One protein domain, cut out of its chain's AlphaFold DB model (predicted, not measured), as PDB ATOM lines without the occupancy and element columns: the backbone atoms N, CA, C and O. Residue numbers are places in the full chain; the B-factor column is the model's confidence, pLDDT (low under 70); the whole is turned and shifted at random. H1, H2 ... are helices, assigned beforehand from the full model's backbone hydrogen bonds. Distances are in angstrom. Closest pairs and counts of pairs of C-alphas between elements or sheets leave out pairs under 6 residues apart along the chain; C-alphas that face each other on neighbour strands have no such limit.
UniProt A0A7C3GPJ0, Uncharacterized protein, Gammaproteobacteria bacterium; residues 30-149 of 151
ATOM      1  N   ALA A  30     159.342 138.704 188.088       93.88
ATOM      2  CA  ALA A  30     160.609 139.365 187.794       93.88
ATOM      3  C   ALA A  30     161.750 138.372 187.541       93.88
ATOM      4  O   ALA A  30     162.504 138.551 186.589       93.88
ATOM      5  N   ALA A  31     161.861 137.306 188.340       94.31
ATOM      6  CA  ALA A  31     162.843 136.246 188.111       94.31
ATOM      7  C   ALA A  31     162.648 135.575 186.739       94.31
ATOM      8  O   ALA A  31     163.623 135.365 186.021       94.31
ATOM      9  N   THR A  32     161.395 135.311 186.360       95.00
ATOM     10  CA  THR A  32     161.039 134.731 185.059       95.00
ATOM     11  C   THR A  32     161.478 135.635 183.915       95.00
ATOM     12  O   THR A  32     162.254 135.210 183.061       95.00
ATOM     13  N   ASN A  33     161.096 136.914 183.965       95.81
ATOM     14  CA  ASN A  33     161.515 137.916 182.983       95.81
ATOM     15  C   ASN A  33     163.039 137.992 182.839       95.81
ATOM     16  O   ASN A  33     163.536 138.044 181.722       95.81
ATOM     17  N   VAL A  34     163.788 137.977 183.945       95.00
ATOM     18  CA  VAL A  34     165.258 138.055 183.927       95.00
ATOM     19  C   VAL A  34     165.872 136.874 183.175       95.00
ATOM     20  O   VAL A  34     166.706 137.072 182.289       95.00
ATOM     21  N   VAL A  35     165.462 135.646 183.499       95.56
ATOM     22  CA  VAL A  35     166.008 134.443 182.851       95.56
ATOM     23  C   VAL A  35     165.594 134.392 181.378       95.56
ATOM     24  O   VAL A  35     166.427 134.133 180.506       95.56
ATOM     25  N   PHE A  36     164.332 134.701 181.082       96.38
ATOM     26  CA  PHE A  36     163.794 134.660 179.723       96.38
ATOM     27  C   PHE A  36     164.415 135.746 178.846       96.38
ATOM     28  O   PHE A  36     164.749 135.487 177.690       96.38
ATOM     29  N   ALA A  37     164.637 136.944 179.386       96.62
ATOM     30  CA  ALA A  37     165.307 138.021 178.673       96.62
ATOM     31  C   ALA A  37     166.771 137.685 178.404       96.62
ATOM     32  O   ALA A  37     167.235 137.938 177.294       96.62
ATOM     33  N   LYS A  38     167.486 137.050 179.345       96.06
ATOM     34  CA  LYS A  38     168.850 136.562 179.084       96.06
ATOM     35  C   LYS A  38     168.875 135.586 177.910       96.06
ATOM     36  O   LYS A  38     169.692 135.747 177.003       96.06
ATOM     37  N   TYR A  39     167.955 134.620 177.902       96.25
ATOM     38  CA  TYR A  39     167.829 133.668 176.799       96.25
ATOM     39  C   TYR A  39     167.554 134.358 175.467       96.25
ATOM     40  O   TYR A  39     168.266 134.170 174.483       96.25
ATOM     41  N   THR A  40     166.492 135.162 175.460       96.88
ATOM     42  CA  THR A  40     165.926 135.772 174.263       96.88
ATOM     43  C   THR A  40     166.926 136.745 173.670       96.88
ATOM     44  O   THR A  40     167.217 136.661 172.483       96.88
ATOM     45  N   HIS A  41     167.547 137.584 174.502       97.25
ATOM     46  CA  HIS A  41     168.573 138.530 174.074       97.25
ATOM     47  C   HIS A  41     169.736 137.815 173.382       97.25
ATOM     48  O   HIS A  41     170.173 138.246 172.317       97.25
ATOM     49  N   GLY A  42     170.201 136.696 173.950       96.12
ATOM     50  CA  GLY A  42     171.278 135.888 173.375       96.12
ATOM     51  C   GLY A  42     170.964 135.320 171.988       96.12
ATOM     52  O   GLY A  42     171.890 135.069 171.223       96.12
ATOM     53  N   LYS A  43     169.679 135.168 171.639       95.56
ATOM     54  CA  LYS A  43     169.217 134.693 170.326       95.56
ATOM     55  C   LYS A  43     168.936 135.801 169.308       95.56
ATOM     56  O   LYS A  43     168.734 135.504 168.133       95.56
ATOM     57  N   LEU A  44     168.888 137.063 169.730       96.62
ATOM     58  CA  LEU A  44     168.672 138.188 168.820       96.62
ATOM     59  C   LEU A  44     169.924 138.472 167.976       96.62
ATOM     60  O   LEU A  44     171.050 138.245 168.422       96.62
ATOM     61  N   SER A  45     169.733 139.039 166.779       97.19
ATOM     62  CA  SER A  45     170.835 139.601 165.988       97.19
ATOM     63  C   SER A  45     171.506 140.762 166.728       97.19
ATOM     64  O   SER A  45     170.887 141.400 167.584       97.19
ATOM     65  N   LYS A  46     172.759 141.079 166.382       96.00
ATOM     66  CA  LYS A  46     173.512 142.171 167.022       96.00
ATOM     67  C   LYS A  46     172.787 143.515 166.952       96.00
ATOM     68  O   LYS A  46     172.694 144.200 167.966       96.00
ATOM     69  N   ASP A  47     172.165 143.823 165.820       96.94
ATOM     70  CA  ASP A  47     171.387 145.054 165.656       96.94
ATOM     71  C   ASP A  47     170.161 145.088 166.575       96.94
ATOM     72  O   ASP A  47     169.868 146.110 167.195       96.94
ATOM     73  N   LYS A  48     169.451 143.961 166.725       97.31
ATOM     74  CA  LYS A  48     168.312 143.869 167.650       97.31
ATOM     75  C   LYS A  48     168.760 143.932 169.111       97.31
ATOM     76  O   LYS A  48     168.085 144.572 169.909       97.31
ATOM     77  N   GLN A  49     169.895 143.322 169.459       97.06
ATOM     78  CA  GLN A  49     170.494 143.446 170.794       97.06
ATOM     79  C   GLN A  49     170.799 144.913 171.127       97.06
ATOM     80  O   GLN A  49     170.460 145.377 172.215       97.06
ATOM     81  N   LYS A  50     171.364 145.663 170.168       96.69
ATOM     82  CA  LYS A  50     171.631 147.100 170.314       96.69
ATOM     83  C   LYS A  50     170.346 147.893 170.559       96.69
ATOM     84  O   LYS A  50     170.263 148.602 171.554       96.69
ATOM     85  N   LYS A  51     169.306 147.674 169.746       97.25
ATOM     86  CA  LYS A  51     167.991 148.323 169.922       97.25
ATOM     87  C   LYS A  51     167.354 148.031 171.282       97.25
ATOM     88  O   LYS A  51     166.792 148.924 171.907       97.25
ATOM     89  N   VAL A  52     167.448 146.787 171.761       97.25
ATOM     90  CA  VAL A  52     166.956 146.415 173.099       97.25
ATOM     91  C   VAL A  52     167.718 147.166 174.186       97.25
ATOM     92  O   VAL A  52     167.100 147.648 175.135       97.25
ATOM     93  N   HIS A  53     169.040 147.283 174.058       95.19
ATOM     94  CA  HIS A  53     169.853 148.034 175.008       95.19
ATOM     95  C   HIS A  53     169.482 149.522 175.032       95.19
ATOM     96  O   HIS A  53     169.175 150.046 176.101       95.19
ATOM     97  N   GLU A  54     169.432 150.173 173.868       94.69
ATOM     98  CA  GLU A  54     169.049 151.586 173.722       94.69
ATOM     99  C   GLU A  54     167.668 151.849 174.337       94.69
ATOM    100  O   GLU A  54     167.499 152.753 175.160       94.69
ATOM    101  N   LYS A  55     166.688 150.988 174.036       95.31
ATOM    102  CA  LYS A  55     165.340 151.106 174.599       95.31
ATOM    103  C   LYS A  55     165.310 150.879 176.111       95.31
ATOM    104  O   LYS A  55     164.574 151.555 176.828       95.31
ATOM    105  N   ALA A  56     166.117 149.957 176.632       93.06
ATOM    106  CA  ALA A  56     166.238 149.749 178.074       93.06
ATOM    107  C   ALA A  56     166.839 150.978 178.774       93.06
ATOM    108  O   ALA A  56     166.359 151.365 179.839       93.06
ATOM    109  N   VAL A  57     167.848 151.611 178.171       90.69
ATOM    110  CA  VAL A  57     168.436 152.867 178.657       90.69
ATOM    111  C   VAL A  57     167.396 153.988 178.669       90.69
ATOM    112  O   VAL A  57     167.267 154.669 179.687       90.69
ATOM    113  N   GLU A  58     166.613 154.142 177.599       91.19
ATOM    114  CA  GLU A  58     165.508 155.109 177.517       91.19
ATOM    115  C   GLU A  58     164.497 154.906 178.660       91.19
ATOM    116  O   GLU A  58     164.199 155.843 179.403       91.19
ATOM    117  N   ILE A  59     164.036 153.666 178.875       90.38
ATOM    118  CA  ILE A  59     163.086 153.320 179.948       90.38
ATOM    119  C   ILE A  59     163.670 153.622 181.332       90.38
ATOM    120  O   ILE A  59     162.955 154.102 182.214       90.38
ATOM    121  N   VAL A  60     164.958 153.334 181.550       87.38
ATOM    122  CA  VAL A  60     165.634 153.628 182.820       87.38
ATOM    123  C   VAL A  60     165.726 155.136 183.044       87.38
ATOM    124  O   VAL A  60     165.384 155.579 184.140       87.38
ATOM    125  N   LYS A  61     166.140 155.912 182.027       85.12
ATOM    126  CA  LYS A  61     166.233 157.385 182.077       85.12
ATOM    127  C   LYS A  61     164.866 158.024 182.356       85.12
ATOM    128  O   LYS A  61     164.794 158.961 183.142       85.12
ATOM    129  N   ALA A  62     163.794 157.489 181.768       85.38
ATOM    130  CA  ALA A  62     162.420 157.944 181.999       85.38
ATOM    131  C   ALA A  62     161.841 157.514 183.359       85.38
ATOM    132  O   ALA A  62     160.798 158.010 183.780       85.38
ATOM    133  N   SER A  63     162.476 156.564 184.048       78.75
ATOM    134  CA  SER A  63     162.029 156.131 185.368       78.75
ATOM    135  C   SER A  63     162.637 157.010 186.466       78.75
ATOM    136  O   SER A  63     163.847 157.210 186.498       78.75
ATOM    137  N   ASP A  64     161.841 157.406 187.464       70.88
ATOM    138  CA  ASP A  64     162.323 158.060 188.702       70.88
ATOM    139  C   ASP A  64     163.249 157.172 189.564       70.88
ATOM    140  O   ASP A  64     163.633 157.507 190.692       70.88
ATOM    141  N   THR A  65     163.621 155.995 189.062       65.38
ATOM    142  CA  THR A  65     164.522 155.071 189.734       65.38
ATOM    143  C   THR A  65     165.930 155.651 189.671       65.38
ATOM    144  O   THR A  65     166.653 155.410 188.709       65.38
ATOM    145  N   LYS A  66     166.328 156.429 190.690       57.66
ATOM    146  CA  LYS A  66     167.677 157.009 190.826       57.66
ATOM    147  C   LYS A  66     168.774 155.963 190.553       57.66
ATOM    148  O   LYS A  66     169.172 155.204 191.430       57.66
ATOM    149  N   LEU A  67     169.235 155.960 189.301       57.06
ATOM    150  CA  LEU A  67     170.523 155.532 188.759       57.06
ATOM    151  C   LEU A  67     171.187 154.323 189.432       57.06
ATOM    152  O   LEU A  67     172.164 154.476 190.165       57.06
ATOM    153  N   ARG A  68     170.728 153.117 189.066       60.97
ATOM    154  CA  ARG A  68     171.555 151.892 189.048       60.97
ATOM    155  C   ARG A  68     171.265 150.938 187.885       60.97
ATOM    156  O   ARG A  68     171.836 149.869 187.899       60.97
ATOM    157  N   GLY A  69     170.469 151.315 186.876       62.09
ATOM    158  CA  GLY A  69     169.774 150.423 185.923       62.09
ATOM    159  C   GLY A  69     170.548 149.339 185.152       62.09
ATOM    160  O   GLY A  69     169.935 148.633 184.370       62.09
ATOM    161  N   PHE A  70     171.844 149.145 185.371       77.81
ATOM    162  CA  PHE A  70     172.641 148.062 184.795       77.81
ATOM    163  C   PHE A  70     173.737 147.555 185.755       77.81
ATOM    164  O   PHE A  70     174.747 147.017 185.302       77.81
ATOM    165  N   ALA A  71     173.574 147.721 187.077       78.69
ATOM    166  CA  ALA A  71     174.621 147.414 188.060       78.69
ATOM    167  C   ALA A  71     174.937 145.917 188.188       78.69
ATOM    168  O   ALA A  71     175.942 145.533 188.773       78.69
ATOM    169  N   ASN A  72     174.073 145.042 187.695       85.31
ATOM    170  CA  ASN A  72     174.333 143.612 187.635       85.31
ATOM    171  C   ASN A  72     173.489 142.986 186.526       85.31
ATOM    172  O   ASN A  72     172.663 143.639 185.884       85.31
ATOM    173  N   GLU A  73     173.725 141.701 186.293       89.44
ATOM    174  CA  GLU A  73     173.069 140.968 185.220       89.44
ATOM    175  C   GLU A  73     171.554 140.826 185.446       89.44
ATOM    176  O   GLU A  73     170.779 140.909 184.495       89.44
ATOM    177  N   VAL A  74     171.124 140.703 186.706       90.62
ATOM    178  CA  VAL A  74     169.703 140.637 187.073       90.62
ATOM    179  C   VAL A  74     168.987 141.935 186.717       90.62
ATOM    180  O   VAL A  74     167.943 141.906 186.073       90.62
ATOM    181  N   GLU A  75     169.560 143.079 187.079       88.81
ATOM    182  CA  GLU A  75     169.000 144.381 186.724       88.81
ATOM    183  C   GLU A  75     168.965 144.579 185.213       88.81
ATOM    184  O   GLU A  75     167.908 144.899 184.670       88.81
ATOM    185  N   ARG A  76     170.089 144.317 184.532       91.06
ATOM    186  CA  ARG A  76     170.199 144.454 183.075       91.06
ATOM    187  C   ARG A  76     169.097 143.685 182.359       91.06
ATOM    188  O   ARG A  76     168.374 144.273 181.562       91.06
ATOM    189  N   TYR A  77     168.943 142.395 182.651       94.19
ATOM    190  CA  TYR A  77     167.926 141.594 181.970       94.19
ATOM    191  C   TYR A  77     166.509 141.872 182.458       94.19
ATOM    192  O   TYR A  77     165.568 141.723 181.685       94.19
ATOM    193  N   GLY A  78     166.343 142.359 183.687       93.31
ATOM    194  CA  GLY A  78     165.069 142.891 184.151       93.31
ATOM    195  C   GLY A  78     164.596 144.072 183.299       93.31
ATOM    196  O   GLY A  78     163.430 144.121 182.905       93.31
ATOM    197  N   TRP A  79     165.497 145.002 182.967       92.88
ATOM    198  CA  TRP A  79     165.195 146.115 182.063       92.88
ATOM    199  C   TRP A  79     165.080 145.678 180.607       92.88
ATOM    200  O   TRP A  79     164.197 146.170 179.909       92.88
ATOM    201  N   TYR A  80     165.889 144.716 180.158       95.56
ATOM    202  CA  TYR A  80     165.767 144.178 178.801       95.56
ATOM    203  C   TYR A  80     164.426 143.489 178.577       95.56
ATOM    204  O   TYR A  80     163.870 143.645 177.501       95.56
ATOM    205  N   ALA A  81     163.867 142.801 179.574       96.31
ATOM    206  CA  ALA A  81     162.520 142.241 179.467       96.31
ATOM    207  C   ALA A  81     161.479 143.333 179.175       96.31
ATOM    208  O   ALA A  81     160.666 143.185 178.270       96.31
ATOM    209  N   LYS A  82     161.542 144.469 179.889       94.56
ATOM    210  CA  LYS A  82     160.646 145.612 179.634       94.56
ATOM    211  C   LYS A  82     160.889 146.248 178.265       94.56
ATOM    212  O   LYS A  82     159.940 146.652 177.607       94.56
ATOM    213  N   ALA A  83     162.148 146.353 177.849       95.69
ATOM    214  CA  ALA A  83     162.498 146.890 176.541       95.69
ATOM    215  C   ALA A  83     161.999 145.987 175.407       95.69
ATOM    216  O   ALA A  83     161.414 146.489 174.455       95.69
ATOM    217  N   MET A  84     162.168 144.669 175.527       97.44
ATOM    218  CA  MET A  84     161.650 143.689 174.571       97.44
ATOM    219  C   MET A  84     160.128 143.732 174.480       97.44
ATOM    220  O   MET A  84     159.613 143.759 173.370       97.44
ATOM    221  N   ASP A  85     159.436 143.818 175.619       96.44
ATOM    222  CA  ASP A  85     157.983 144.017 175.665       96.44
ATOM    223  C   ASP A  85     157.572 145.293 174.909       96.44
ATOM    224  O   ASP A  85     156.696 145.255 174.058       96.44
ATOM    225  N   SER A  86     158.281 146.410 175.124       94.88
ATOM    226  CA  SER A  86     158.000 147.676 174.423       94.88
ATOM    227  C   SER A  86     158.355 147.692 172.931       94.88
ATOM    228  O   SER A  86     157.940 148.602 172.222       94.88
ATOM    229  N   LEU A  87     159.174 146.741 172.477       96.75
ATOM    230  CA  LEU A  87     159.600 146.588 171.082       96.75
ATOM    231  C   LEU A  87     158.841 145.456 170.373       96.75
ATOM    232  O   LEU A  87     159.261 145.042 169.292       96.75
ATOM    233  N   ASP A  88     157.791 144.911 170.999       96.00
ATOM    234  CA  ASP A  88     157.016 143.762 170.513       96.00
ATOM    235  C   ASP A  88     157.882 142.522 170.203       96.00
ATOM    236  O   ASP A  88     157.597 141.715 169.315       96.00
ATOM    237  N   ILE A  89     158.976 142.345 170.950       96.19
ATOM    238  CA  ILE A  89     159.847 141.172 170.850       96.19
ATOM    239  C   ILE A  89     159.333 140.112 171.823       96.19
ATOM    240  O   ILE A  89     159.526 140.226 173.033       96.19
ATOM    241  N   ALA A  90     158.723 139.053 171.293       95.75
ATOM    242  CA  ALA A  90     158.287 137.910 172.090       95.75
ATOM    243  C   ALA A  90     159.471 137.150 172.718       95.75
ATOM    244  O   ALA A  90     160.570 137.080 172.154       95.75
ATOM    245  N   SER A  91     159.228 136.537 173.878       94.88
ATOM    246  CA  SER A  91     160.189 135.635 174.513       94.88
ATOM    247  C   SER A  91     160.488 134.438 173.604       94.88
ATOM    248  O   SER A  91     159.590 133.822 173.034       94.88
ATOM    249  N   ALA A  92     161.769 134.083 173.497       94.69
ATOM    250  CA  ALA A  92     162.218 132.928 172.724       94.69
ATOM    251  C   ALA A  92     162.054 131.592 173.476       94.69
ATOM    252  O   ALA A  92     162.434 130.547 172.942       94.69
ATOM    253  N   VAL A  93     161.558 131.615 174.721       92.38
ATOM    254  CA  VAL A  93     161.295 130.409 175.522       92.38
ATOM    255  C   VAL A  93     160.046 129.690 174.987       92.38
ATOM    256  O   VAL A  93     159.010 130.336 174.808       92.38
ATOM    257  N   PRO A  94     160.096 128.362 174.759       89.50
ATOM    258  CA  PRO A  94     158.947 127.603 174.268       89.50
ATOM    259  C   PRO A  94     157.702 127.764 175.147       89.50
ATOM    260  O   PRO A  94     157.792 127.818 176.375       89.50
ATOM    261  N   ASN A  95     156.529 127.823 174.507       85.12
ATOM    262  CA  ASN A  95     155.208 127.910 175.146       85.12
ATOM    263  C   ASN A  95     155.003 129.110 176.091       85.12
ATOM    264  O   ASN A  95     153.994 129.167 176.787       85.12
ATOM    265  N   ASN A  96     155.925 130.079 176.113       84.25
ATOM    266  CA  ASN A  96     155.843 131.260 176.970       84.25
ATOM    267  C   ASN A  96     156.303 132.523 176.219       84.25
ATOM    268  O   ASN A  96     157.399 133.027 176.481       84.25
ATOM    269  N   PRO A  97     155.482 133.051 175.287       82.12
ATOM    270  CA  PRO A  97     155.864 134.209 174.478       82.12
ATOM    271  C   PRO A  97     155.717 135.552 175.213       82.12
ATOM    272  O   PRO A  97     156.241 136.557 174.740       82.12
ATOM    273  N   VAL A  98     155.009 135.584 176.349       88.88
ATOM    274  CA  VAL A  98     154.565 136.816 177.022       88.88
ATOM    275  C   VAL A  98     155.521 137.239 178.138       88.88
ATOM    276  O   VAL A  98     155.993 136.409 178.915       88.88
ATOM    277  N   TRP A  99     155.738 138.548 178.268       93.69
ATOM    278  CA  TRP A  99     156.462 139.146 179.388       93.69
ATOM    279  C   TRP A  99     155.541 139.438 180.570       93.69
ATOM    280  O   TRP A  99     154.418 139.927 180.423       93.69
ATOM    281  N   HIS A 100     156.022 139.198 181.787       93.00
ATOM    282  CA  HIS A 100     155.262 139.574 182.971       93.00
ATOM    283  C   HIS A 100     155.352 141.081 183.230       93.00
ATOM    284  O   HIS A 100     156.429 141.681 183.176       93.00
ATOM    285  N   LYS A 101     154.228 141.693 183.612       88.12
ATOM    286  CA  LYS A 101     154.177 143.113 183.983       88.12
ATOM    287  C   LYS A 101     154.861 143.343 185.333       88.12
ATOM    288  O   LYS A 101     154.269 143.116 186.385       88.12
ATOM    289  N   VAL A 102     156.098 143.835 185.296       85.75
ATOM    290  CA  VAL A 102     156.891 144.185 186.484       85.75
ATOM    291  C   VAL A 102     157.190 145.682 186.471       85.75
ATOM    292  O   VAL A 102     157.871 146.189 185.580       85.75
ATOM    293  N   LYS A 103     156.691 146.410 187.481       79.50
ATOM    294  CA  LYS A 103     156.848 147.875 187.558       79.50
ATOM    295  C   LYS A 103     158.324 148.270 187.628       79.50
ATOM    296  O   LYS A 103     158.788 149.058 186.802       79.50
ATOM    297  N   ASN A 104     159.051 147.685 188.579       79.69
ATOM    298  CA  ASN A 104     160.469 147.937 188.799       79.69
ATOM    299  C   ASN A 104     161.227 146.612 189.023       79.69
ATOM    300  O   ASN A 104     161.129 146.043 190.115       79.69
ATOM    301  N   PRO A 105     161.988 146.132 188.023       78.44
ATOM    302  CA  PRO A 105     162.753 144.892 188.135       78.44
ATOM    303  C   PRO A 105     163.782 144.904 189.274       78.44
ATOM    304  O   PRO A 105     163.955 143.886 189.940       78.44
ATOM    305  N   TYR A 106     164.393 146.062 189.560       76.06
ATOM    306  CA  TYR A 106     165.400 146.221 190.617       76.06
ATOM    307  C   TYR A 106     164.852 145.914 192.017       76.06
ATOM    308  O   TYR A 106     165.514 145.280 192.835       76.06
ATOM    309  N   LEU A 107     163.626 146.360 192.301       76.50
ATOM    310  CA  LEU A 107     162.994 146.144 193.606       76.50
ATOM    311  C   LEU A 107     162.331 144.768 193.720       76.50
ATOM    312  O   LEU A 107     162.091 144.295 194.832       76.50
ATOM    313  N   ALA A 108     162.008 144.146 192.585       81.06
ATOM    314  CA  ALA A 108     161.225 142.920 192.546       81.06
ATOM    315  C   ALA A 108     162.069 141.663 192.804       81.06
ATOM    316  O   ALA A 108     161.598 140.757 193.489       81.06
ATOM    317  N   VAL A 109     163.312 141.597 192.311       86.56
ATOM    318  CA  VAL A 109     164.176 140.421 192.489       86.56
ATOM    319  C   VAL A 109     165.636 140.812 192.731       86.56
ATOM    320  O   VAL A 109     166.181 141.694 192.078       86.56
ATOM    321  N   LYS A 110     166.280 140.148 193.699       86.50
ATOM    322  CA  LYS A 110     167.686 140.386 194.056       86.50
ATOM    323  C   LYS A 110     168.628 139.417 193.320       86.50
ATOM    324  O   LYS A 110     168.235 138.268 193.092       86.50
ATOM    325  N   PRO A 111     169.885 139.817 193.043       85.94
ATOM    326  CA  PRO A 111     170.944 138.889 192.644       85.94
ATOM    327  C   PRO A 111     171.077 137.717 193.623       85.94
ATOM    328  O   PRO A 111     170.993 137.922 194.835       85.94
ATOM    329  N   GLY A 112     171.244 136.501 193.094       84.19
ATOM    330  CA  GLY A 112     171.324 135.264 193.886       84.19
ATOM    331  C   GLY A 112     169.989 134.759 194.451       84.19
ATOM    332  O   GLY A 112     169.973 133.851 195.278       84.19
ATOM    333  N   SER A 113     168.851 135.330 194.036       88.38
ATOM    334  CA  SER A 113     167.528 134.837 194.437       88.38
ATOM    335  C   SER A 113     167.329 133.371 194.031       88.38
ATOM    336  O   SER A 113     167.507 133.016 192.865       88.38
ATOM    337  N   MET A 114     166.851 132.538 194.965       90.12
ATOM    338  CA  MET A 114     166.470 131.147 194.672       90.12
ATOM    339  C   MET A 114     165.409 131.053 193.571       90.12
ATOM    340  O   MET A 114     165.370 130.059 192.857       90.12
ATOM    341  N   LEU A 115     164.583 132.091 193.384       92.31
ATOM    342  CA  LEU A 115     163.593 132.125 192.306       92.31
ATOM    343  C   LEU A 115     164.255 132.132 190.924       92.31
ATOM    344  O   LEU A 115     163.768 131.459 190.027       92.31
ATOM    345  N   ILE A 116     165.377 132.842 190.760       92.44
ATOM    346  CA  ILE A 116     166.126 132.857 189.494       92.44
ATOM    347  C   ILE A 116     166.691 131.461 189.228       92.44
ATOM    348  O   ILE A 116     166.498 130.921 188.143       92.44
ATOM    349  N   ARG A 117     167.310 130.843 190.243       92.88
ATOM    350  CA  ARG A 117     167.826 129.469 190.144       92.88
ATOM    351  C   ARG A 117     166.718 128.467 189.817       92.88
ATOM    352  O   ARG A 117     166.918 127.606 188.970       92.88
ATOM    353  N   GLY A 118     165.553 128.603 190.448       92.94
ATOM    354  CA  GLY A 118     164.389 127.752 190.207       92.94
ATOM    355  C   GLY A 118     163.863 127.864 188.777       92.94
ATOM    356  O   GLY A 118     163.625 126.842 188.143       92.94
ATOM    357  N   VAL A 119     163.755 129.083 188.234       94.06
ATOM    358  CA  VAL A 119     163.361 129.287 186.829       94.06
ATOM    359  C   VAL A 119     164.410 128.708 185.876       94.06
ATOM    360  O   VAL A 119     164.054 127.996 184.942       94.06
ATOM    361  N   SER A 120     165.701 128.952 186.119       94.00
ATOM    362  CA  SER A 120     166.785 128.353 185.329       94.00
ATOM    363  C   SER A 120     166.736 126.822 185.340       94.00
ATOM    364  O   SER A 120     166.865 126.198 184.289       94.00
ATOM    365  N   ALA A 121     166.511 126.209 186.506       94.44
ATOM    366  CA  ALA A 121     166.400 124.759 186.645       94.44
ATOM    367  C   ALA A 121     165.161 124.200 185.930       94.44
ATOM    368  O   ALA A 121     165.249 123.165 185.272       94.44
ATOM    369  N   TYR A 122     164.026 124.901 186.010       93.62
ATOM    370  CA  TYR A 122     162.818 124.557 185.258       93.62
ATOM    371  C   TYR A 122     163.085 124.551 183.747       93.62
ATOM    372  O   TYR A 122     162.769 123.573 183.077       93.62
ATOM    373  N   LEU A 123     163.736 125.591 183.213       93.06
ATOM    374  CA  LEU A 123     164.073 125.660 181.786       93.06
ATOM    375  C   LEU A 123     165.051 124.564 181.350       93.06
ATOM    376  O   LEU A 123     164.904 124.012 180.258       93.06
ATOM    377  N   ALA A 124     166.024 124.228 182.197       94.75
ATOM    378  CA  ALA A 124     166.946 123.132 181.930       94.75
ATOM    379  C   ALA A 124     166.202 121.788 181.869       94.75
ATOM    380  O   ALA A 124     166.429 121.005 180.952       94.75
ATOM    381  N   LYS A 125     165.272 121.549 182.801       94.94
ATOM    382  CA  LYS A 125     164.518 120.296 182.893       94.94
ATOM    383  C   LYS A 125     163.482 120.131 181.780       94.94
ATOM    384  O   LYS A 125     163.434 119.084 181.151       94.94
ATOM    385  N   GLU A 126     162.656 121.145 181.549       94.38
ATOM    386  CA  GLU A 126     161.486 121.037 180.664       94.38
ATOM    387  C   GLU A 126     161.799 121.378 179.203       94.38
ATOM    388  O   GLU A 126     161.088 120.960 178.290       94.38
ATOM    389  N   HIS A 127     162.862 122.150 178.957       92.75
ATOM    390  CA  HIS A 127     163.185 122.647 177.619       92.75
ATOM    391  C   HIS A 127     164.639 122.401 177.200       92.75
ATOM    392  O   HIS A 127     165.025 122.824 176.112       92.75
ATOM    393  N   ASN A 128     165.450 121.732 178.031       93.69
ATOM    394  CA  ASN A 128     166.887 121.536 177.802       93.69
ATOM    395  C   ASN A 128     167.644 122.864 177.569       93.69
ATOM    396  O   ASN A 128     168.601 122.944 176.796       93.69
ATOM    397  N   ILE A 129     167.183 123.944 178.212       93.62
ATOM    398  CA  ILE A 129     167.754 125.289 178.098       93.62
ATOM    399  C   ILE A 129     168.609 125.575 179.338       93.62
ATOM    400  O   ILE A 129     168.095 125.882 180.412       93.62
ATOM    401  N   ASN A 130     169.932 125.522 179.175       92.62
ATOM    402  CA  ASN A 130     170.887 125.800 180.248       92.62
ATOM    403  C   ASN A 130     171.256 127.287 180.292       92.62
ATOM    404  O   ASN A 130     172.065 127.767 179.497       92.62
ATOM    405  N   ILE A 131     170.666 128.024 181.237       90.88
ATOM    406  CA  ILE A 131     170.937 129.452 181.445       90.88
ATOM    407  C   ILE A 131     171.261 129.698 182.906       90.88
ATOM    408  O   ILE A 131     170.432 129.477 183.787       90.88
ATOM    409  N   SER A 132     172.435 130.261 183.157       89.88
ATOM    410  CA  SER A 132     172.787 130.840 184.449       89.88
ATOM    411  C   SER A 132     172.646 132.357 184.388       89.88
ATOM    412  O   SER A 132     172.914 132.962 183.356       89.88
ATOM    413  N   VAL A 133     172.240 132.997 185.481       88.50
ATOM    414  CA  VAL A 133     172.308 134.457 185.643       88.50
ATOM    415  C   VAL A 133     173.301 134.731 186.762       88.50
ATOM    416  O   VAL A 133     173.193 134.162 187.844       88.50
ATOM    417  N   SER A 134     174.290 135.568 186.482       85.50
ATOM    418  CA  SER A 134     175.368 135.917 187.389       85.50
ATOM    419  C   SER A 134     174.820 136.560 188.652       85.50
ATOM    420  O   SER A 134     174.038 137.514 188.624       85.50
ATOM    421  N   GLU A 135     175.277 136.029 189.777       76.00
ATOM    422  CA  GLU A 135     174.928 136.498 191.114       76.00
ATOM    423  C   GLU A 135     175.838 137.645 191.573       76.00
ATOM    424  O   GLU A 135     175.599 138.251 192.621       76.00
ATOM    425  N   ALA A 136     176.874 137.956 190.786       71.19
ATOM    426  CA  ALA A 136     177.856 138.970 191.117       71.19
ATOM    427  C   ALA A 136     177.202 140.355 191.201       71.19
ATOM    428  O   ALA A 136     176.653 140.888 190.231       71.19
ATOM    429  N   LYS A 137     177.319 140.978 192.375       60.03
ATOM    430  CA  LYS A 137     176.987 142.388 192.587       60.03
ATOM    431  C   LYS A 137     178.151 143.249 192.099       60.03
ATOM    432  O   LYS A 137     178.874 143.830 192.903       60.03
ATOM    433  N   ASN A 138     178.370 143.315 190.790       53.91
ATOM    434  CA  ASN A 138     179.417 144.171 190.237       53.91
ATOM    435  C   ASN A 138     178.949 145.630 190.225       53.91
ATOM    436  O   ASN A 138     178.568 146.163 189.192       53.91
ATOM    437  N   TYR A 139     179.006 146.297 191.380       49.16
ATOM    438  CA  TYR A 139     178.763 147.735 191.505       49.16
ATOM    439  C   TYR A 139     179.882 148.568 190.851       49.16
ATOM    440  O   TYR A 139     180.494 149.418 191.492       49.16
ATOM    441  N   THR A 140     180.166 148.387 189.564       44.84
ATOM    442  CA  THR A 140     181.003 149.326 188.812       44.84
ATOM    443  C   THR A 140     180.146 150.504 188.362       44.84
ATOM    444  O   THR A 140     179.848 150.703 187.185       44.84
ATOM    445  N   GLY A 141     179.766 151.341 189.334       43.72
ATOM    446  CA  GLY A 141     179.062 152.608 189.100       43.72
ATOM    447  C   GLY A 141     179.820 153.586 188.187       43.72
ATOM    448  O   GLY A 141     179.233 154.559 187.727       43.72
ATOM    449  N   SER A 142     181.098 153.324 187.889       45.66
ATOM    450  CA  SER A 142     181.905 154.079 186.927       45.66
ATOM    451  C   SER A 142     181.603 153.738 185.462       45.66
ATOM    452  O   SER A 142     181.677 154.635 184.629       45.66
ATOM    453  N   LYS A 143     181.226 152.490 185.137       49.12
ATOM    454  CA  LYS A 143     180.944 152.074 183.749       49.12
ATOM    455  C   LYS A 143     179.541 152.498 183.310       49.12
ATOM    456  O   LYS A 143     179.390 153.132 182.277       49.12
ATOM    457  N   VAL A 144     178.551 152.300 184.185       51.47
ATOM    458  CA  VAL A 144     177.155 152.721 183.957       51.47
ATOM    459  C   VAL A 144     177.025 154.250 183.867       51.47
ATOM    460  O   VAL A 144     176.226 154.755 183.088       51.47
ATOM    461  N   LYS A 145     177.826 155.020 184.624       50.75
ATOM    462  CA  LYS A 145     177.856 156.489 184.490       50.75
ATOM    463  C   LYS A 145     178.485 156.971 183.181       50.75
ATOM    464  O   LYS A 145     178.115 158.058 182.763       50.75
ATOM    465  N   ARG A 146     179.419 156.225 182.577       53.69
ATOM    466  CA  ARG A 146     179.972 156.554 181.250       53.69
ATOM    467  C   ARG A 146     178.978 156.198 180.150       53.69
ATOM    468  O   ARG A 146     178.622 157.073 179.381       53.69
ATOM    469  N   GLU A 147     178.399 154.999 180.193       53.56
ATOM    470  CA  GLU A 147     177.367 154.551 179.237       53.56
ATOM    471  C   GLU A 147     176.109 155.445 179.239       53.56
ATOM    472  O   GLU A 147     175.445 155.580 178.223       53.56
ATOM    473  N   LEU A 148     175.781 156.097 180.362       57.47
ATOM    474  CA  LEU A 148     174.651 157.036 180.444       57.47
ATOM    475  C   LEU A 148     175.010 158.506 180.157       57.47
ATOM    476  O   LEU A 148     174.088 159.318 180.081       57.47
ATOM    477  N   LYS A 149     176.302 158.862 180.068       55.34
ATOM    478  CA  LYS A 149     176.785 160.239 179.832       55.34
ATOM    479  C   LYS A 149     177.465 160.447 178.476       55.34
ATOM    480  O   LYS A 149     177.627 161.601 178.097       55.34
TER     481      LYS A 149
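This is residues 30 to 149 of the 151 residues of an uncharacterized protein of Gammaproteobacteria bacterium (UniProt A0A7C3GPJ0). The longest helix, H2, and H1 cross opposite sides of the middle helix, H3, nearly at right angles. H5 packs on H1 at one end; H6 lies at the other. The printed part has 120 residues with six named helices, H1 to H6 in order along the chain, holding 70 of them, and no named strand; its class is all helix, and it is compact, with a radius of gyration of the C-alphas of 13.6 A and spans of 42 by 28 by 24 A.

H2, residues 46 to 62, spans 24.4 A from first to last C-alpha; H1, 30 to 43, 20.0 A; H3, 73 to 86, 19.7 A; H5, 114 to 127, 19.3 A. H4 is residues 105 to 108, H6 141 to 147. C-alpha 30 is at (160.609, 139.365, 187.794), C-alpha 147 at (177.367, 154.551, 179.237).

H2 touches residues 79 to 84 of H3 alone, about perpendicular at 85 degrees; closest C-alphas, Ala 56 and Ala 83, 5.0 A. H1 touches H3, about perpendicular at 77 degrees; closest C-alphas, Val 34 and Tyr 77, 4.8 A. H5 touches residues 31 to 35 of H1 alone; closest C-alphas, Ala 31 and Ile 116, 4.9 A. H4 touches H3; closest C-alphas, Gly 78 and Pro 105, 5.0 A. H6 touches no helix. Every O i to N i+4 pair is within hydrogen-bond range in H1, H2, H5 and H6, and 9 of 10 in H3; H4 is too short for one.

The farthest C-alphas, Glu 126 and Lys 149, are 42.1 A apart. The printed part has no cut; H3 to H4 and H5 to H6 are long links. The model's pLDDT is under 70 at residues 65 to 69 and 137 to 149.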